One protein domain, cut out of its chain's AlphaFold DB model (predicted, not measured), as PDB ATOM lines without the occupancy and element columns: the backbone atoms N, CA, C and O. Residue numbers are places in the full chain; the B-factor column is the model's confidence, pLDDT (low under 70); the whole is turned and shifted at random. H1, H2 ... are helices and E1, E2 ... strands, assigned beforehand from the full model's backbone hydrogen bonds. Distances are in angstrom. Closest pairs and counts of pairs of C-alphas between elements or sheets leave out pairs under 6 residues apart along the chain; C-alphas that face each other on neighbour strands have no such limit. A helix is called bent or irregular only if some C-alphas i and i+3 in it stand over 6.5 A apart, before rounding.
ATOM      1  N   GLU A  39     170.065 211.479 221.641       88.81
ATOM      2  CA  GLU A  39     170.585 212.317 220.564       88.81
ATOM      3  C   GLU A  39     171.986 212.877 220.883       88.81
ATOM      4  O   GLU A  39     172.928 212.604 220.142       88.81
ATOM      5  N   GLU A  40     172.171 213.554 222.024       86.12
ATOM      6  CA  GLU A  40     173.487 214.076 222.438       86.12
ATOM      7  C   GLU A  40     174.538 212.972 222.633       86.12
ATOM      8  O   GLU A  40     175.728 213.202 222.409       86.12
ATOM      9  N   ALA A  41     174.117 211.779 223.073       86.25
ATOM     10  CA  ALA A  41     175.003 210.629 223.230       86.25
ATOM     11  C   ALA A  41     175.484 210.100 221.871       86.25
ATOM     12  O   ALA A  41     176.665 209.782 221.725       86.25
ATOM     13  N   VAL A  42     174.604 210.061 220.865       87.81
ATOM     14  CA  VAL A  42     174.963 209.697 219.486       87.81
ATOM     15  C   VAL A  42     175.898 210.736 218.869       87.81
ATOM     16  O   VAL A  42     176.947 210.353 218.354       87.81
ATOM     17  N   ASP A  43     175.576 212.028 218.976       89.69
ATOM     18  CA  ASP A  43     176.371 213.117 218.389       89.69
ATOM     19  C   ASP A  43     177.792 213.201 218.981       89.69
ATOM     20  O   ASP A  43     178.746 213.545 218.282       89.69
ATOM     21  N   LYS A  44     177.954 212.843 220.263       86.44
ATOM     22  CA  LYS A  44     179.253 212.760 220.960       86.44
ATOM     23  C   LYS A  44     179.903 211.367 220.899       86.44
ATOM     24  O   LYS A  44     180.946 211.165 221.518       86.44
ATOM     25  N   CYS A  45     179.308 210.403 220.191       87.62
ATOM     26  CA  CYS A  45     179.738 208.997 220.129       87.62
ATOM     27  C   CYS A  45     179.953 208.325 221.508       87.62
ATOM     28  O   CYS A  45     180.844 207.490 221.680       87.62
ATOM     29  N   SER A  46     179.138 208.691 222.500       83.69
ATOM     30  CA  SER A  46     179.211 208.191 223.872       83.69
ATOM     31  C   SER A  46     178.420 206.885 224.010       83.69
ATOM     32  O   SER A  46     177.197 206.892 224.141       83.69
ATOM     33  N   PHE A  47     179.121 205.748 223.946       83.75
ATOM     34  CA  PHE A  47     178.522 204.409 223.974       83.75
ATOM     35  C   PHE A  47     179.274 203.468 224.925       83.75
ATOM     36  O   PHE A  47     180.507 203.441 224.924       83.75
ATOM     37  N   PHE A  48     178.539 202.629 225.658       83.69
ATOM     38  CA  PHE A  48     179.115 201.467 226.341       83.69
ATOM     39  C   PHE A  48     179.360 200.322 225.346       83.69
ATOM     40  O   PHE A  48     178.619 200.154 224.375       83.69
ATOM     41  N   GLN A  49     180.419 199.535 225.564       83.06
ATOM     42  CA  GLN A  49     180.795 198.442 224.662       83.06
ATOM     43  C   GLN A  49     180.086 197.142 225.039       83.06
ATOM     44  O   GLN A  49     180.060 196.738 226.197       83.06
ATOM     45  N   ILE A  50     179.530 196.455 224.040       80.94
ATOM     46  CA  ILE A  50     178.789 195.210 224.247       80.94
ATOM     47  C   ILE A  50     179.751 194.024 224.105       80.94
ATOM     48  O   ILE A  50     180.343 193.865 223.033       80.94
ATOM     49  N   PRO A  51     179.883 193.136 225.110       82.19
ATOM     50  CA  PRO A  51     180.623 191.893 224.946       82.19
ATOM     51  C   PRO A  51     180.032 191.060 223.803       82.19
ATOM     52  O   PRO A  51     178.836 190.765 223.781       82.19
ATOM     53  N   SER A  52     180.868 190.631 222.855       80.94
ATOM     54  CA  SER A  52     180.427 189.888 221.661       80.94
ATOM     55  C   SER A  52     179.772 188.534 221.971       80.94
ATOM     56  O   SER A  52     179.039 188.003 221.141       80.94
ATOM     57  N   SER A  53     179.987 187.996 223.174       76.00
ATOM     58  CA  SER A  53     179.295 186.823 223.723       76.00
ATOM     59  C   SER A  53     177.838 187.088 224.124       76.00
ATOM     60  O   SER A  53     177.045 186.148 224.148       76.00
ATOM     61  N   MET A  54     177.475 188.339 224.427       72.62
ATOM     62  CA  MET A  54     176.119 188.759 224.807       72.62
ATOM     63  C   MET A  54     175.328 189.350 223.632       72.62
ATOM     64  O   MET A  54     174.104 189.458 223.711       72.62
ATOM     65  N   TYR A  55     175.997 189.723 222.534       77.44
ATOM     66  CA  TYR A  55     175.325 190.271 221.357       77.44
ATOM     67  C   TYR A  55     174.547 189.168 220.602       77.44
ATOM     68  O   TYR A  55     175.144 188.172 220.177       77.44
ATOM     69  N   PRO A  56     173.220 189.299 220.413       80.69
ATOM     70  CA  PRO A  56     172.418 188.274 219.751       80.69
ATOM     71  C   PRO A  56     172.765 188.143 218.259       80.69
ATOM     72  O   PRO A  56     173.156 189.098 217.592       80.69
ATOM     73  N   LYS A  57     172.598 186.939 217.701       82.50
ATOM     74  CA  LYS A  57     172.869 186.667 216.278       82.50
ATOM     75  C   LYS A  57     171.681 187.075 215.403       82.50
ATOM     76  O   LYS A  57     170.545 186.717 215.714       82.50
ATOM     77  N   GLN A  58     171.955 187.775 214.300       83.62
ATOM     78  CA  GLN A  58     170.961 188.065 213.259       83.62
ATOM     79  C   GLN A  58     170.485 186.771 212.569       83.62
ATOM     80  O   GLN A  58     171.179 185.750 212.591       83.62
ATOM     81  N   VAL A  59     169.298 186.807 211.959       84.00
ATOM     82  CA  VAL A  59     168.628 185.640 211.365       84.00
ATOM     83  C   VAL A  59     168.263 185.921 209.908       84.00
ATOM     84  O   VAL A  59     167.451 186.794 209.622       84.00
ATOM     85  N   GLY A  60     168.811 185.137 208.978       85.69
ATOM     86  CA  GLY A  60     168.536 185.286 207.544       85.69
ATOM     87  C   GLY A  60     169.241 186.487 206.898       85.69
ATOM     88  O   GLY A  60     170.233 186.993 207.411       85.69
ATOM     89  N   ASP A  61     168.733 186.910 205.739       88.75
ATOM     90  CA  ASP A  61     169.263 188.017 204.930       88.75
ATOM     91  C   ASP A  61     168.178 189.096 204.789       88.75
ATOM     92  O   ASP A  61     167.173 188.901 204.098       88.75
ATOM     93  N   PHE A  62     168.375 190.225 205.475       91.44
ATOM     94  CA  PHE A  62     167.435 191.347 205.481       91.44
ATOM     95  C   PHE A  62     167.293 192.002 204.103       91.44
ATOM     96  O   PHE A  62     166.174 192.297 203.686       91.44
ATOM     97  N   SER A  63     168.388 192.166 203.357       92.75
ATOM     98  CA  SER A  63     168.367 192.745 202.009       92.75
ATOM     99  C   SER A  63     167.514 191.898 201.064       92.75
ATOM    100  O   SER A  63     166.682 192.427 200.323       92.75
ATOM    101  N   LYS A  64     167.647 190.570 201.147       92.88
ATOM    102  CA  LYS A  64     166.799 189.630 200.408       92.88
ATOM    103  C   LYS A  64     165.341 189.669 200.876       92.88
ATOM    104  O   LYS A  64     164.442 189.766 200.042       92.88
ATOM    105  N   GLY A  65     165.082 189.638 202.184       93.12
ATOM    106  CA  GLY A  65     163.716 189.695 202.720       93.12
ATOM    107  C   GLY A  65     162.989 191.010 202.393       93.12
ATOM    108  O   GLY A  65     161.781 191.000 202.147       93.12
ATOM    109  N   MET A  66     163.720 192.127 202.294       95.12
ATOM    110  CA  MET A  66     163.208 193.414 201.809       95.12
ATOM    111  C   MET A  66     163.004 193.428 200.293       95.12
ATOM    112  O   MET A  66     162.090 194.099 199.816       95.12
ATOM    113  N   ALA A  67     163.804 192.697 199.511       95.06
ATOM    114  CA  ALA A  67     163.570 192.534 198.076       95.06
ATOM    115  C   ALA A  67     162.283 191.731 197.797       95.06
ATOM    116  O   ALA A  67     161.515 192.112 196.918       95.06
ATOM    117  N   GLU A  68     162.007 190.690 198.591       93.94
ATOM    118  CA  GLU A  68     160.817 189.827 198.483       93.94
ATOM    119  C   GLU A  68     159.502 190.433 199.025       93.94
ATOM    120  O   GLU A  68     158.462 189.766 198.969       93.94
ATOM    121  N   ALA A  69     159.536 191.654 199.568       95.38
ATOM    122  CA  ALA A  69     158.378 192.350 200.130       95.38
ATOM    123  C   ALA A  69     157.556 193.103 199.066       95.38
ATOM    124  O   ALA A  69     158.124 193.842 198.255       95.38
ATOM    125  N   ASP A  70     156.225 192.993 199.135       97.00
ATOM    126  CA  ASP A  70     155.293 193.772 198.305       97.00
ATOM    127  C   ASP A  70     155.224 195.235 198.792       97.00
ATOM    128  O   ASP A  70     155.251 196.169 197.994       97.00
ATOM    129  N   HIS A  71     155.162 195.421 200.116       96.25
ATOM    130  CA  HIS A  71     155.001 196.699 200.819       96.25
ATOM    131  C   HIS A  71     156.155 196.900 201.801       96.25
ATOM    132  O   HIS A  71     156.645 195.936 202.397       96.25
ATOM    133  N   LYS A  72     156.622 198.145 201.954       96.25
ATOM    134  CA  LYS A  72     157.862 198.461 202.682       96.25
ATOM    135  C   LYS A  72     157.708 199.766 203.453       96.25
ATOM    136  O   LYS A  72     157.373 200.789 202.862       96.25
ATOM    137  N   ILE A  73     158.004 199.734 204.747       94.81
ATOM    138  CA  ILE A  73     158.264 200.923 205.565       94.81
ATOM    139  C   ILE A  73     159.786 201.014 205.689       94.81
ATOM    140  O   ILE A  73     160.415 200.086 206.194       94.81
ATOM    141  N   LEU A  74     160.374 202.088 205.157       92.88
ATOM    142  CA  LEU A  74     161.834 202.252 205.059       92.88
ATOM    143  C   LEU A  74     162.458 202.992 206.249       92.88
ATOM    144  O   LEU A  74     163.674 202.996 206.384       92.88
ATOM    145  N   SER A  75     161.639 203.659 207.061       94.50
ATOM    146  CA  SER A  75     162.002 204.196 208.372       94.50
ATOM    147  C   SER A  75     160.726 204.609 209.106       94.50
ATOM    148  O   SER A  75     159.832 205.209 208.505       94.50
ATOM    149  N   ALA A  76     160.644 204.283 210.390       95.38
ATOM    150  CA  ALA A  76     159.659 204.790 211.338       95.38
ATOM    151  C   ALA A  76     160.278 204.787 212.747       95.38
ATOM    152  O   ALA A  76     161.090 203.916 213.054       95.38
ATOM    153  N   GLU A  77     159.905 205.750 213.593       94.56
ATOM    154  CA  GLU A  77     160.439 205.917 214.953       94.56
ATOM    155  C   GLU A  77     159.379 205.573 216.013       94.56
ATOM    156  O   GLU A  77     158.200 205.893 215.861       94.56
ATOM    157  N   MET A  78     159.813 204.960 217.112       90.56
ATOM    158  CA  MET A  78     159.055 204.773 218.348       90.56
ATOM    159  C   MET A  78     159.940 205.139 219.545       90.56
ATOM    160  O   MET A  78     161.140 204.855 219.549       90.56
ATOM    161  N   ARG A  79     159.353 205.732 220.591       85.56
ATOM    162  CA  ARG A  79     160.034 205.989 221.870       85.56
ATOM    163  C   ARG A  79     159.320 205.288 223.015       85.56
ATOM    164  O   ARG A  79     158.093 205.260 223.053       85.56
ATOM    165  N   LEU A  80     160.101 204.748 223.943       84.75
ATOM    166  CA  LEU A  80     159.638 204.092 225.163       84.75
ATOM    167  C   LEU A  80     160.114 204.899 226.374       84.75
ATOM    168  O   LEU A  80     161.261 205.347 226.409       84.75
ATOM    169  N   GLY A  81     159.227 205.105 227.347       79.06
ATOM    170  CA  GLY A  81     159.513 205.879 228.557       79.06
ATOM    171  C   GLY A  81     160.360 205.134 229.594       79.06
ATOM    172  O   GLY A  81     160.622 203.940 229.479       79.06
ATOM    173  N   SER A  82     160.763 205.868 230.631       80.06
ATOM    174  CA  SER A  82     161.355 205.304 231.848       80.06
ATOM    175  C   SER A  82     160.257 204.918 232.850       80.06
ATOM    176  O   SER A  82     159.197 205.540 232.870       80.06
ATOM    177  N   GLU A  83     160.504 203.912 233.691       79.25
ATOM    178  CA  GLU A  83     159.543 203.379 234.674       79.25
ATOM    179  C   GLU A  83     160.243 203.186 236.026       79.25
ATOM    180  O   GLU A  83     161.186 202.404 236.125       79.25
ATOM    181  N   PRO A 183     164.662 204.435 229.249       83.75
ATOM    182  CA  PRO A 183     163.908 204.888 228.093       83.75
ATOM    183  C   PRO A 183     164.651 204.517 226.810       83.75
ATOM    184  O   PRO A 183     165.879 204.540 226.768       83.75
ATOM    185  N   MET A 184     163.904 204.189 225.757       87.06
ATOM    186  CA  MET A 184     164.461 203.659 224.509       87.06
ATOM    187  C   MET A 184     164.012 204.481 223.309       87.06
ATOM    188  O   MET A 184     162.875 204.957 223.269       87.06
ATOM    189  N   LYS A 185     164.869 204.572 222.292       90.62
ATOM    190  CA  LYS A 185     164.506 205.064 220.960       90.62
ATOM    191  C   LYS A 185     164.728 203.942 219.951       90.62
ATOM    192  O   LYS A 185     165.829 203.412 219.846       90.62
ATOM    193  N   VAL A 186     163.675 203.574 219.228       93.00
ATOM    194  CA  VAL A 186     163.683 202.494 218.236       93.00
ATOM    195  C   VAL A 186     163.357 203.090 216.876       93.00
ATOM    196  O   VAL A 186     162.252 203.596 216.684       93.00
ATOM    197  N   THR A 187     164.280 202.987 215.927       94.62
ATOM    198  CA  THR A 187     163.989 203.206 214.506       94.62
ATOM    199  C   THR A 187     163.866 201.842 213.832       94.62
ATOM    200  O   THR A 187     164.618 200.921 214.149       94.62
ATOM    201  N   TYR A 188     162.896 201.664 212.936       95.06
ATOM    202  CA  TYR A 188     162.669 200.373 212.286       95.06
ATOM    203  C   TYR A 188     162.357 200.471 210.795       95.06
ATOM    204  O   TYR A 188     161.771 201.438 210.308       95.06
ATOM    205  N   SER A 189     162.735 199.411 210.080       96.62
ATOM    206  CA  SER A 189     162.426 199.184 208.668       96.62
ATOM    207  C   SER A 189     161.793 197.806 208.512       96.62
ATOM    208  O   SER A 189     162.366 196.814 208.963       96.62
ATOM    209  N   VAL A 190     160.625 197.714 207.876       96.06
ATOM    210  CA  VAL A 190     159.868 196.456 207.763       96.06
ATOM    211  C   VAL A 190     159.335 196.236 206.350       96.06
ATOM    212  O   VAL A 190     158.758 197.131 205.730       96.06
ATOM    213  N   GLY A 191     159.524 195.016 205.847       95.19
ATOM    214  CA  GLY A 191     159.008 194.537 204.570       95.19
ATOM    215  C   GLY A 191     157.967 193.446 204.789       95.19
ATOM    216  O   GLY A 191     158.189 192.514 205.565       95.19
ATOM    217  N   PHE A 192     156.823 193.552 204.118       95.44
ATOM    218  CA  PHE A 192     155.723 192.597 204.234       95.44
ATOM    219  C   PHE A 192     154.992 192.401 202.904       95.44
ATOM    220  O   PHE A 192     155.012 193.250 202.014       95.44
ATOM    221  N   LYS A 193     154.342 191.246 202.748       93.00
ATOM    222  CA  LYS A 193     153.516 190.934 201.575       93.00
ATOM    223  C   LYS A 193     152.082 191.415 201.774       93.00
ATOM    224  O   LYS A 193     151.631 191.628 202.897       93.00
ATOM    225  N   SER A 194     151.323 191.505 200.688       93.75
ATOM    226  CA  SER A 194     149.903 191.890 200.681       93.75
ATOM    227  C   SER A 194     149.022 190.930 201.501       93.75
ATOM    228  O   SER A 194     147.951 191.305 201.969       93.75
ATOM    229  N   SER A 195     149.506 189.709 201.756       90.50
ATOM    230  CA  SER A 195     148.936 188.739 202.703       90.50
ATOM    231  C   SER A 195     149.192 189.063 204.185       90.50
ATOM    232  O   SER A 195     148.853 188.258 205.049       90.50
ATOM    233  N   ARG A 196     149.810 190.213 204.490       85.69
ATOM    234  CA  ARG A 196     150.273 190.668 205.814       85.69
ATOM    235  C   ARG A 196     151.384 189.823 206.452       85.69
ATOM    236  O   ARG A 196     151.805 190.139 207.560       85.69
ATOM    237  N   LYS A 197     151.918 188.796 205.772       86.38
ATOM    238  CA  LYS A 197     153.137 188.121 206.247       86.38
ATOM    239  C   LYS A 197     154.349 189.048 206.088       86.38
ATOM    240  O   LYS A 197     154.642 189.492 204.977       86.38
ATOM    241  N   ILE A 198     155.070 189.264 207.184       90.19
ATOM    242  CA  ILE A 198     156.365 189.949 207.221       90.19
ATOM    243  C   ILE A 198     157.438 189.063 206.561       90.19
ATOM    244  O   ILE A 198     157.416 187.837 206.686       90.19
ATOM    245  N   THR A 199     158.348 189.684 205.813       91.00
ATOM    246  CA  THR A 199     159.495 189.028 205.159       91.00
ATOM    247  C   THR A 199     160.836 189.535 205.662       91.00
ATOM    248  O   THR A 199     161.827 188.812 205.559       91.00
ATOM    249  N   ALA A 200     160.874 190.764 206.176       92.38
ATOM    250  CA  ALA A 200     162.062 191.362 206.751       92.38
ATOM    251  C   ALA A 200     161.713 192.377 207.840       92.38
ATOM    252  O   ALA A 200     160.780 193.165 207.679       92.38
ATOM    253  N   LEU A 201     162.522 192.403 208.896       92.19
ATOM    254  CA  LEU A 201     162.553 193.451 209.908       92.19
ATOM    255  C   LEU A 201     164.014 193.834 210.194       92.19
ATOM    256  O   LEU A 201     164.863 192.960 210.386       92.19
ATOM    257  N   HIS A 202     164.287 195.137 210.232       93.06
ATOM    258  CA  HIS A 202     165.506 195.715 210.787       93.06
ATOM    259  C   HIS A 202     165.145 196.688 211.907       93.06
ATOM    260  O   HIS A 202     164.186 197.454 211.771       93.06
ATOM    261  N   LEU A 203     165.904 196.628 213.000       92.56
ATOM    262  CA  LEU A 203     165.740 197.466 214.185       92.56
ATOM    263  C   LEU A 203     167.068 198.155 214.523       92.56
ATOM    264  O   LEU A 203     168.043 197.474 214.845       92.56
ATOM    265  N   ASP A 204     167.058 199.483 214.509       90.62
ATOM    266  CA  ASP A 204     168.060 200.330 215.150       90.62
ATOM    267  C   ASP A 204     167.552 200.654 216.560       90.62
ATOM    268  O   ASP A 204     166.592 201.414 216.729       90.62
ATOM    269  N   ILE A 205     168.151 200.052 217.587       90.81
ATOM    270  CA  ILE A 205     167.703 200.215 218.980       90.81
ATOM    271  C   ILE A 205     168.753 201.010 219.754       90.81
ATOM    272  O   ILE A 205     169.862 200.519 219.980       90.81
ATOM    273  N   LEU A 206     168.388 202.220 220.183       89.12
ATOM    274  CA  LEU A 206     169.219 203.111 220.990       89.12
ATOM    275  C   LEU A 206     168.755 203.128 222.451       89.12
ATOM    276  O   LEU A 206     167.581 203.371 222.754       89.12
ATOM    277  N   ILE A 207     169.715 202.832 223.327       87.94
ATOM    278  CA  ILE A 207     169.616 202.782 224.794       87.94
ATOM    279  C   ILE A 207     169.347 204.170 225.439       87.94
ATOM    280  O   ILE A 207     169.481 205.176 224.749       87.94
ATOM    281  N   ASN A 208     169.207 204.271 226.769       85.38
ATOM    282  CA  ASN A 208     169.763 205.391 227.557       85.38
ATOM    283  C   ASN A 208     170.162 204.887 228.952       85.38
ATOM    284  O   ASN A 208     169.281 204.603 229.759       85.38
ATOM    285  N   ALA A 209     171.463 204.798 229.255       85.81
ATOM    286  CA  ALA A 209     171.944 204.101 230.453       85.81
ATOM    287  C   ALA A 209     172.015 204.959 231.713       85.81
ATOM    288  O   ALA A 209     172.193 204.436 232.816       85.81
ATOM    289  N   GLY A 210     171.996 206.280 231.555       84.94
ATOM    290  CA  GLY A 210     172.681 207.139 232.510       84.94
ATOM    291  C   GLY A 210     174.192 206.850 232.543       84.94
ATOM    292  O   GLY A 210     174.825 206.622 231.515       84.94
ATOM    293  N   ILE A 211     174.783 206.904 233.737       82.25
ATOM    294  CA  ILE A 211     176.226 207.146 233.934       82.25
ATOM    295  C   ILE A 211     177.093 205.902 234.216       82.25
ATOM    296  O   ILE A 211     178.280 206.044 234.497       82.25
ATOM    297  N   THR A 212     176.525 204.694 234.197       81.06
ATOM    298  CA  THR A 212     177.215 203.440 234.565       81.06
ATOM    299  C   THR A 212     176.650 202.257 233.792       81.06
ATOM    300  O   THR A 212     175.432 202.177 233.658       81.06
ATOM    301  N   GLU A 213     177.498 201.301 233.400       81.12
ATOM    302  CA  GLU A 213     177.076 200.092 232.672       81.12
ATOM    303  C   GLU A 213     175.995 199.295 233.412       81.12
ATOM    304  O   GLU A 213     174.971 198.985 232.805       81.12
ATOM    305  N   ASP A 214     176.171 199.022 234.711       84.06
ATOM    306  CA  ASP A 214     175.190 198.300 235.542       84.06
ATOM    307  C   ASP A 214     174.730 196.993 234.844       84.06
ATOM    308  O   ASP A 214     175.547 196.271 234.276       84.06
ATOM    309  N   MET A 215     173.430 196.697 234.815       83.50
ATOM    310  CA  MET A 215     172.856 195.594 234.040       83.50
ATOM    311  C   MET A 215     172.557 195.975 232.577       83.50
ATOM    312  O   MET A 215     171.558 195.520 232.014       83.50
ATOM    313  N   SER A 216     173.400 196.803 231.941       85.69
ATOM    314  CA  SER A 216     173.316 197.064 230.494       85.69
ATOM    315  C   SER A 216     173.528 195.793 229.694       85.69
ATOM    316  O   SER A 216     172.572 195.382 229.033       85.69
ATOM    317  N   PRO A 217     174.708 195.135 229.771       85.19
ATOM    318  CA  PRO A 217     175.228 194.300 228.684       85.19
ATOM    319  C   PRO A 217     174.310 193.162 228.211       85.19
ATOM    320  O   PRO A 217     174.402 192.729 227.062       85.19
ATOM    321  N   ILE A 218     173.393 192.715 229.073       80.62
ATOM    322  CA  ILE A 218     172.413 191.647 228.839       80.62
ATOM    323  C   ILE A 218     171.197 192.058 227.978       80.62
ATOM    324  O   ILE A 218     170.483 191.191 227.473       80.62
ATOM    325  N   LEU A 219     170.914 193.355 227.802       83.38
ATOM    326  CA  LEU A 219     169.592 193.806 227.343       83.38
ATOM    327  C   LEU A 219     169.163 193.338 225.939       83.38
ATOM    328  O   LEU A 219     168.027 192.889 225.790       83.38
ATOM    329  N   PRO A 220     170.010 193.416 224.894       84.19
ATOM    330  CA  PRO A 220     169.626 193.022 223.544       84.19
ATOM    331  C   PRO A 220     169.336 191.536 223.462       84.19
ATOM    332  O   PRO A 220     168.478 191.136 222.688       84.19
ATOM    333  N   LEU A 221     170.003 190.715 224.278       80.31
ATOM    334  CA  LEU A 221     169.678 189.302 224.372       80.31
ATOM    335  C   LEU A 221     168.242 189.122 224.883       80.31
ATOM    336  O   LEU A 221     167.493 188.364 224.278       80.31
ATOM    337  N   ALA A 222     167.818 189.869 225.908       78.62
ATOM    338  CA  ALA A 222     166.436 189.846 226.394       78.62
ATOM    339  C   ALA A 222     165.424 190.385 225.354       78.62
ATOM    340  O   ALA A 222     164.439 189.708 225.065       78.62
ATOM    341  N   ILE A 223     165.687 191.545 224.736       82.94
ATOM    342  CA  ILE A 223     164.796 192.168 223.732       82.94
ATOM    343  C   ILE A 223     164.682 191.310 222.465       82.94
ATOM    344  O   ILE A 223     163.586 190.990 222.015       82.94
ATOM    345  N   ILE A 224     165.804 190.892 221.878       82.69
ATOM    346  CA  ILE A 224     165.791 190.062 220.666       82.69
ATOM    347  C   ILE A 224     165.268 188.649 220.976       82.69
ATOM    348  O   ILE A 224     164.759 187.990 220.072       82.69
ATOM    349  N   ASN A 225     165.321 188.172 222.229       75.19
ATOM    350  CA  ASN A 225     164.616 186.952 222.629       75.19
ATOM    351  C   ASN A 225     163.094 187.147 222.691       75.19
ATOM    352  O   ASN A 225     162.389 186.324 222.114       75.19
ATOM    353  N   SER A 226     162.575 188.215 223.310       71.75
ATOM    354  CA  SER A 226     161.118 188.433 223.407       71.75
ATOM    355  C   SER A 226     160.453 188.645 222.039       71.75
ATOM    356  O   SER A 226     159.306 188.252 221.833       71.75
ATOM    357  N   LEU A 227     161.194 189.166 221.055       76.75
ATOM    358  CA  LEU A 227     160.728 189.275 219.671       76.75
ATOM    359  C   LEU A 227     160.592 187.925 218.939       76.75
ATOM    360  O   LEU A 227     159.929 187.880 217.904       76.75
ATOM    361  N   LYS A 228     161.157 186.808 219.424       68.94
ATOM    362  CA  LYS A 228     161.123 185.500 218.716       68.94
ATOM    363  C   LYS A 228     159.744 184.834 218.659       68.94
ATOM    364  O   LYS A 228     159.603 183.797 218.014       68.94
ATOM    365  N   ASN A 229     158.727 185.451 219.253       63.59
ATOM    366  CA  ASN A 229     157.338 184.990 219.239       63.59
ATOM    367  C   ASN A 229     156.680 185.017 217.837       63.59
ATOM    368  O   ASN A 229     155.581 184.488 217.675       63.59
ATOM    369  N   TYR A 230     157.335 185.594 216.819       62.94
ATOM    370  CA  TYR A 230     156.820 185.692 215.447       62.94
ATOM    371  C   TYR A 230     157.844 185.249 214.385       62.94
ATOM    372  O   TYR A 230     159.052 185.427 214.529       62.94
ATOM    373  N   ASP A 231     157.347 184.717 213.263       67.38
ATOM    374  CA  ASP A 231     158.139 184.426 212.059       67.38
ATOM    375  C   ASP A 231     158.288 185.690 211.193       67.38
ATOM    376  O   ASP A 231     157.489 185.949 210.288       67.38
ATOM    377  N   TRP A 232     159.326 186.478 211.489       61.75
ATOM    378  CA  TRP A 232     159.683 187.711 210.773       61.75
ATOM    379  C   TRP A 232     160.303 187.483 209.380       61.75
ATOM    380  O   TRP A 232     160.590 188.451 208.675       61.75
ATOM    381  N   GLY A 233     160.563 186.234 208.973       61.81
ATOM    382  CA  GLY A 233     161.401 185.935 207.810       61.81
ATOM    383  C   GLY A 233     162.880 186.218 208.094       61.81
ATOM    384  O   GLY A 233     163.560 185.388 208.694       61.81
ATOM    385  N   ALA A 234     163.382 187.375 207.654       50.25
ATOM    386  CA  ALA A 234     164.734 187.843 207.955       50.25
ATOM    387  C   ALA A 234     164.730 188.926 209.050       50.25
ATOM    388  O   ALA A 234     164.100 189.970 208.894       50.25
ATOM    389  N   LEU A 235     165.467 188.700 210.136       49.75
ATOM    390  CA  LEU A 235     165.589 189.611 211.274       49.75
ATOM    391  C   LEU A 235     167.041 190.089 211.409       49.75
ATOM    392  O   LEU A 235     167.925 189.331 211.815       49.75
ATOM    393  N   SER A 236     167.270 191.358 211.081       44.41
ATOM    394  CA  SER A 236     168.544 192.064 211.258       44.41
ATOM    395  C   SER A 236     168.386 193.176 212.300       44.41
ATOM    396  O   SER A 236     167.267 193.574 212.612       44.41
ATOM    397  N   PHE A 237     169.485 193.650 212.885       54.53
ATOM    398  CA  PHE A 237     169.462 194.697 213.912       54.53
ATOM    399  C   PHE A 237     170.864 195.262 214.188       54.53
ATOM    400  O   PHE A 237     171.835 194.499 214.278       54.53
ATOM    401  N   ASP A 238     170.948 196.579 214.375       32.19
ATOM    402  CA  ASP A 238     172.062 197.252 215.054       32.19
ATOM    403  C   ASP A 238     171.547 197.769 216.407       32.19
ATOM    404  O   ASP A 238     170.648 198.606 216.482       32.19
ATOM    405  N   VAL A 239     172.056 197.208 217.505       30.89
ATOM    406  CA  VAL A 239     171.574 197.522 218.856       30.89
ATOM    407  C   VAL A 239     172.678 198.204 219.642       30.89
ATOM    408  O   VAL A 239     173.592 197.551 220.148       30.89
ATOM    409  N   ARG A 240     172.562 199.523 219.797       28.41
ATOM    410  CA  ARG A 240     173.520 200.354 220.533       28.41
ATOM    411  C   ARG A 240     173.001 200.553 221.952       28.41
ATOM    412  O   ARG A 240     172.216 201.451 222.257       28.41
ATOM    413  N   GLN A 241     173.407 199.609 222.793       26.31
ATOM    414  CA  GLN A 241     172.975 199.468 224.178       26.31
ATOM    415  C   GLN A 241     173.251 200.669 225.062       26.31
ATOM    416  O   GLN A 241     174.357 201.204 225.049       26.31
TER     417      GLN A 241
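This is residues 39 to 83 and 183 to 241 of the 524 residues of an uncharacterized protein of Capsicum chinense (UniProt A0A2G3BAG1). One twisted sheet of four strands has H3 on one face, over edge strand E4 and along it, and the short H2 on the opposite face, over E3 near one end of the strands, with much of both faces left bare by these helices. H1 only grazes the sheet near its other end, and the long stretch 44 to 61 runs from H1 to H2. The printed part has 104 residues, in the order H1, H2, E1, E2, E3, H3, E4; the sheet, E1, E2, E3, E4, is mixed, and so is the class, helices and strands. It is compact, with a radius of gyration of the C-alphas of 14.8 A, yet elongated, spanning 45 by 27 by 25 A.

H1, residues 39 to 43, begins at C-alpha 39 (170.585, 212.317, 220.564). H2 is residues 62 to 67. E1, 71 to 80, is 25.9 A long and bends by 62 degrees at residue 74. E2, 184 to 192, is 24.7 A and E3, 198 to 206, 23.0 A. H3, 219 to 229, is 17.1 A and only just irregular: C-alphas 226 and 229 are 6.6 A apart. E4, 234 to 240, is 19.8 A and ends at C-alpha 240 (173.520, 200.354, 220.533).

E1 and E2 are antiparallel, with N 78 and O 186 2.8 A apart. The hairpin E2 and E3 has N 187 and O 204 at 2.9 A. E3 and E4 are parallel, with N 201 and O 234 at 2.9 A. E3, H3 and E4 form a strand-helix-strand unit, two parallel neighbour strands with a helix between, its crossover right-handed. H3 runs along the strands, 21 degrees to E4 on the local plane, at a height over the sheet of 10.5 A; its closest C-alphas to E4 are Pro 220 and Val 239, 6.8 A. H2, on the opposite face at 7.1 A, runs slantwise to the strands, with C-alphas Gly 65 and Ala 200 of E3 closest at 4.7 A. Every O i to N i+4 pair is within hydrogen-bond range in H1 and H2, and 5 of 7 in H3.

The farthest C-alphas, Ser 195 and Ile 211, are 45.4 A apart. Residues 84 to 182 are not printed; C-alphas 83 and 183 are 8.0 A apart across the cut. The links H1 to H2 and E3 to H3 are long. Residues 228 to 241 have pLDDT under 70.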